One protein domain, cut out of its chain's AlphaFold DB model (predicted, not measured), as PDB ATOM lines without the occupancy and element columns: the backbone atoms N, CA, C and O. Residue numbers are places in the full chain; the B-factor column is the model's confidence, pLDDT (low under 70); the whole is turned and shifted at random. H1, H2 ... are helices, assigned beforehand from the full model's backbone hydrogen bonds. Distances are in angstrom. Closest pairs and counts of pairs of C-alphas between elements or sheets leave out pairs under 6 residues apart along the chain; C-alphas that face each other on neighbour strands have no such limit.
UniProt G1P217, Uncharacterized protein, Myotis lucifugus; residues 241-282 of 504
ATOM      1  N   THR A 241      30.748  22.238  -8.025       95.56
ATOM      2  CA  THR A 241      31.936  22.954  -8.520       95.56
ATOM      3  C   THR A 241      31.772  23.345  -9.993       95.56
ATOM      4  O   THR A 241      32.187  24.434 -10.379       95.56
ATOM      5  N   ARG A 242      31.085  22.511 -10.792       96.56
ATOM      6  CA  ARG A 242      30.739  22.825 -12.189       96.56
ATOM      7  C   ARG A 242      29.789  24.021 -12.283       96.56
ATOM      8  O   ARG A 242      30.036  24.921 -13.075       96.56
ATOM      9  N   ASP A 243      28.750  24.052 -11.451       95.94
ATOM     10  CA  ASP A 243      27.735  25.116 -11.461       95.94
ATOM     11  C   ASP A 243      28.329  26.455 -11.022       95.94
ATOM     12  O   ASP A 243      28.003  27.491 -11.592       95.94
ATOM     13  N   ARG A 244      29.238  26.438 -10.037       94.94
ATOM     14  CA  ARG A 244      29.982  27.628  -9.596       94.94
ATOM     15  C   ARG A 244      30.835  28.198 -10.732       94.94
ATOM     16  O   ARG A 244      30.664  29.362 -11.075       94.94
ATOM     17  N   LEU A 245      31.640  27.360 -11.390       96.06
ATOM     18  CA  LEU A 245      32.436  27.769 -12.554       96.06
ATOM     19  C   LEU A 245      31.562  28.265 -13.720       96.06
ATOM     20  O   LEU A 245      31.919  29.233 -14.390       96.06
ATOM     21  N   LEU A 246      30.403  27.640 -13.955       96.75
ATOM     22  CA  LEU A 246      29.440  28.085 -14.966       96.75
ATOM     23  C   LEU A 246      28.848  29.457 -14.618       96.75
ATOM     24  O   LEU A 246      28.797  30.329 -15.482       96.75
ATOM     25  N   LEU A 247      28.436  29.673 -13.367       96.31
ATOM     26  CA  LEU A 247      27.923  30.962 -12.898       96.31
ATOM     27  C   LEU A 247      28.982  32.064 -12.999       96.31
ATOM     28  O   LEU A 247      28.650  33.170 -13.414       96.31
ATOM     29  N   ASP A 248      30.240  31.773 -12.676       96.38
ATOM     30  CA  ASP A 248      31.333  32.744 -12.789       96.38
ATOM     31  C   ASP A 248      31.699  33.035 -14.255       96.38
ATOM     32  O   ASP A 248      31.873  34.200 -14.617       96.38
ATOM     33  N   LYS A 249      31.673  32.027 -15.141       97.31
ATOM     34  CA  LYS A 249      31.796  32.236 -16.596       97.31
ATOM     35  C   LYS A 249      30.635  33.066 -17.161       97.31
ATOM     36  O   LYS A 249      30.861  33.911 -18.023       97.31
ATOM     37  N   ILE A 250      29.409  32.862 -16.672       95.06
ATOM     38  CA  ILE A 250      28.238  33.666 -17.057       95.06
ATOM     39  C   ILE A 250      28.390  35.114 -16.569       95.06
ATOM     40  O   ILE A 250      28.124  36.027 -17.349       95.06
ATOM     41  N   LYS A 251      28.842  35.347 -15.326       94.19
ATOM     42  CA  LYS A 251      29.130  36.705 -14.821       94.19
ATOM     43  C   LYS A 251      30.155  37.406 -15.710       94.19
ATOM     44  O   LYS A 251      29.831  38.455 -16.251       94.19
ATOM     45  N   SER A 252      31.329  36.797 -15.904       95.12
ATOM     46  CA  SER A 252      32.392  37.346 -16.758       95.12
ATOM     47  C   SER A 252      31.870  37.657 -18.157       95.12
ATOM     48  O   SER A 252      32.007  38.790 -18.597       95.12
ATOM     49  N   TYR A 253      31.176  36.724 -18.820       94.75
ATOM     50  CA  TYR A 253      30.613  36.985 -20.148       94.75
ATOM     51  C   TYR A 253      29.736  38.248 -20.184       94.75
ATOM     52  O   TYR A 253      29.904  39.076 -21.073       94.75
ATOM     53  N   TYR A 254      28.831  38.424 -19.215       91.31
ATOM     54  CA  TYR A 254      27.948  39.593 -19.178       91.31
ATOM     55  C   TYR A 254      28.631  40.895 -18.729       91.31
ATOM     56  O   TYR A 254      28.136  41.955 -19.103       91.31
ATOM     57  N   GLU A 255      29.712  40.822 -17.951       91.44
ATOM     58  CA  GLU A 255      30.519  41.977 -17.529       91.44
ATOM     59  C   GLU A 255      31.420  42.442 -18.688       91.44
ATOM     60  O   GLU A 255      31.339  43.578 -19.149       91.44
ATOM     61  N   ASN A 256      32.211  41.521 -19.252       92.06
ATOM     62  CA  ASN A 256      33.110  41.777 -20.373       92.06
ATOM     63  C   ASN A 256      32.349  42.250 -21.625       92.06
ATOM     64  O   ASN A 256      32.799  43.172 -22.304       92.06
ATOM     65  N   ALA A 257      31.180  41.674 -21.932       91.00
ATOM     66  CA  ALA A 257      30.403  42.064 -23.111       91.00
ATOM     67  C   ALA A 257      29.840  43.499 -23.048       91.00
ATOM     68  O   ALA A 257      29.606  44.088 -24.102       91.00
ATOM     69  N   GLU A 258      29.679  44.097 -21.860       82.06
ATOM     70  CA  GLU A 258      29.319  45.520 -21.725       82.06
ATOM     71  C   GLU A 258      30.495  46.459 -22.065       82.06
ATOM     72  O   GLU A 258      30.274  47.601 -22.467       82.06
ATOM     73  N   HIS A 259      31.738  45.968 -22.005       86.06
ATOM     74  CA  HIS A 259      32.926  46.686 -22.486       86.06
ATOM     75  C   HIS A 259      33.232  46.442 -23.973       86.06
ATOM     76  O   HIS A 259      33.804  47.315 -24.621       86.06
ATOM     77  N   HIS A 260      32.858  45.282 -24.524       88.06
ATOM     78  CA  HIS A 260      33.097  44.957 -25.938       88.06
ATOM     79  C   HIS A 260      32.067  45.570 -26.904       88.06
ATOM     80  O   HIS A 260      32.381  45.757 -28.076       88.06
ATOM     81  N   ASP A 261      30.854  45.892 -26.442       91.38
ATOM     82  CA  ASP A 261      29.810  46.519 -27.260       91.38
ATOM     83  C   ASP A 261      28.932  47.432 -26.388       91.38
ATOM     84  O   ASP A 261      28.145  46.969 -25.562       91.38
ATOM     85  N   ALA A 262      29.026  48.748 -26.598       86.50
ATOM     86  CA  ALA A 262      28.272  49.749 -25.834       86.50
ATOM     87  C   ALA A 262      26.737  49.641 -25.998       86.50
ATOM     88  O   ALA A 262      25.977  50.146 -25.171       86.50
ATOM     89  N   GLY A 263      26.259  48.968 -27.048       92.94
ATOM     90  CA  GLY A 263      24.854  48.622 -27.244       92.94
ATOM     91  C   GLY A 263      24.434  47.317 -26.556       92.94
ATOM     92  O   GLY A 263      23.236  47.045 -26.464       92.94
ATOM     93  N   PHE A 264      25.361  46.503 -26.042       93.56
ATOM     94  CA  PHE A 264      25.041  45.218 -25.413       93.56
ATOM     95  C   PHE A 264      24.141  45.381 -24.184       93.56
ATOM     96  O   PHE A 264      23.133  44.681 -24.069       93.56
ATOM     97  N   SER A 265      24.423  46.341 -23.297       90.19
ATOM     98  CA  SER A 265      23.590  46.577 -22.108       90.19
ATOM     99  C   SER A 265      22.222  47.184 -22.437       90.19
ATOM    100  O   SER A 265      21.239  46.920 -21.735       90.19
ATOM    101  N   VAL A 266      22.114  47.906 -23.558       92.50
ATOM    102  CA  VAL A 266      20.841  48.362 -24.136       92.50
ATOM    103  C   VAL A 266      20.019  47.162 -24.616       92.50
ATOM    104  O   VAL A 266      18.932  46.920 -24.085       92.50
ATOM    105  N   ARG A 267      20.580  46.325 -25.500       92.38
ATOM    106  CA  ARG A 267      19.909  45.120 -26.025       92.38
ATOM    107  C   ARG A 267      19.584  44.097 -24.926       92.38
ATOM    108  O   ARG A 267      18.565  43.416 -25.003       92.38
ATOM    109  N   ARG A 268      20.393  44.018 -23.862       91.75
ATOM    110  CA  ARG A 268      20.142  43.211 -22.648       91.75
ATOM    111  C   ARG A 268      18.959  43.737 -21.827       91.75
ATOM    112  O   ARG A 268      18.185  42.954 -21.284       91.75
ATOM    113  N   ARG A 269      18.784  45.058 -21.732       91.00
ATOM    114  CA  ARG A 269      17.632  45.694 -21.064       91.00
ATOM    115  C   ARG A 269      16.343  45.545 -21.884       91.00
ATOM    116  O   ARG A 269      15.256  45.390 -21.319       91.00
ATOM    117  N   GLU A 270      16.469  45.547 -23.205       93.31
ATOM    118  CA  GLU A 270      15.378  45.310 -24.154       93.31
ATOM    119  C   GLU A 270      14.959  43.834 -24.192       93.31
ATOM    120  O   GLU A 270      13.766  43.550 -24.099       93.31
ATOM    121  N   SER A 271      15.901  42.882 -24.206       91.12
ATOM    122  CA  SER A 271      15.593  41.442 -24.165       91.12
ATOM    123  C   SER A 271      14.806  41.056 -22.902       91.12
ATOM    124  O   SER A 271      13.789  40.363 -22.981       91.12
ATOM    125  N   LEU A 272      15.167  41.631 -21.748       87.69
ATOM    126  CA  LEU A 272      14.424  41.523 -20.481       87.69
ATOM    127  C   LEU A 272      13.034  42.202 -20.493       87.69
ATOM    128  O   LEU A 272      12.276  42.084 -19.523       87.69
ATOM    129  N   SER A 273      12.673  42.916 -21.561       89.56
ATOM    130  CA  SER A 273      11.352  43.534 -21.730       89.56
ATOM    131  C   SER A 273      10.380  42.711 -22.577       89.56
ATOM    132  O   SER A 273       9.178  42.889 -22.399       89.56
ATOM    133  N   TYR A 274      10.861  41.741 -23.363       91.94
ATOM    134  CA  TYR A 274      10.010  40.700 -23.964       91.94
ATOM    135  C   TYR A 274       9.505  39.684 -22.922       91.94
ATOM    136  O   TYR A 274       8.508  39.007 -23.151       91.94
ATOM    137  N   ILE A 275      10.158  39.591 -21.756       88.81
ATOM    138  CA  ILE A 275       9.695  38.772 -20.627       88.81
ATOM    139  C   ILE A 275       8.471  39.452 -19.977       88.81
ATOM    140  O   ILE A 275       8.615  40.561 -19.445       88.81
ATOM    141  N   PRO A 276       7.281  38.811 -19.940       89.31
ATOM    142  CA  PRO A 276       6.077  39.419 -19.379       89.31
ATOM    143  C   PRO A 276       6.257  39.844 -17.917       89.31
ATOM    144  O   PRO A 276       6.654  39.053 -17.049       89.31
ATOM    145  N   LYS A 277       5.950  41.114 -17.625       84.00
ATOM    146  CA  LYS A 277       6.094  41.682 -16.279       84.00
ATOM    147  C   LYS A 277       5.197  40.905 -15.308       84.00
ATOM    148  O   LYS A 277       3.982  40.874 -15.460       84.00
ATOM    149  N   GLY A 278       5.805  40.278 -14.302       80.75
ATOM    150  CA  GLY A 278       5.107  39.427 -13.333       80.75
ATOM    151  C   GLY A 278       5.508  37.951 -13.385       80.75
ATOM    152  O   GLY A 278       5.557  37.337 -12.322       80.75
ATOM    153  N   LEU A 279       5.899  37.415 -14.550       85.75
ATOM    154  CA  LEU A 279       6.239  35.992 -14.728       85.75
ATOM    155  C   LEU A 279       7.299  35.517 -13.718       85.75
ATOM    156  O   LEU A 279       7.106  34.548 -12.989       85.75
ATOM    157  N   VAL A 280       8.394  36.270 -13.601       83.00
ATOM    158  CA  VAL A 280       9.487  35.973 -12.663       83.00
ATOM    159  C   VAL A 280       9.263  36.536 -11.252       83.00
ATOM    160  O   VAL A 280      10.065  36.274 -10.362       83.00
ATOM    161  N   ARG A 281       8.188  37.300 -10.996       82.50
ATOM    162  CA  ARG A 281       8.014  38.092  -9.758       82.50
ATOM    163  C   ARG A 281       7.900  37.225  -8.504       82.50
ATOM    164  O   ARG A 281       8.496  37.567  -7.487       82.50
ATOM    165  N   ASN A 282       7.162  36.115  -8.559       79.44
ATOM    166  CA  ASN A 282       7.056  35.198  -7.417       79.44
ATOM    167  C   ASN A 282       8.377  34.434  -7.205       79.44
ATOM    168  O   ASN A 282       8.893  34.393  -6.094       79.44
TER     169      ASN A 282
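What this domain is: This is residues 241 to 282 of the 504 residues of an uncharacterized protein of Myotis lucifugus (UniProt G1P217). Two helices meet near their ends at a tight link and make an open, flat V: H1 is the longer arm, and H2 with the unnamed tail 275 to 282 makes the other. The printed part has 42 residues with two named helices, H1 then H2, and no named strand; its class is all helix. It is loose, with a radius of gyration of the C-alphas of 13.1 A, and spans 32 by 29 by 9 A.

How they stand to each other: Start at H1, residues 241 to 260, and look at its residues 257 to 258, which alone touch H2, residues 264 to 274. The two only just touch, with 3 pairs of C-alphas within 8 A, and only at the corner by their link; the closest C-alphas, of Glu 258 and Phe 264, are 5.7 A apart. They run opposite ways at a steep tilt of 66 degrees. O i to N i+4 pairs are within hydrogen-bond range in 14 of 16 cases in H1 and 5 of 7 in H2.

Where its parts are: Find C-alpha 241 at (31.936, 22.954, -8.520); from there H1 runs 28.1 A to C-alpha 260. H2 runs 15.8 A from C-alpha 264 to C-alpha 274 at (10.010, 40.700, -23.964).

The domain as a whole: Residues 241 to 253 and 269 to 282 stand free. The C-alphas farthest apart, of His 260 and Asn 282, are 33.4 A apart. The printed part has no cut, and no printed residue is under 70 in pLDDT.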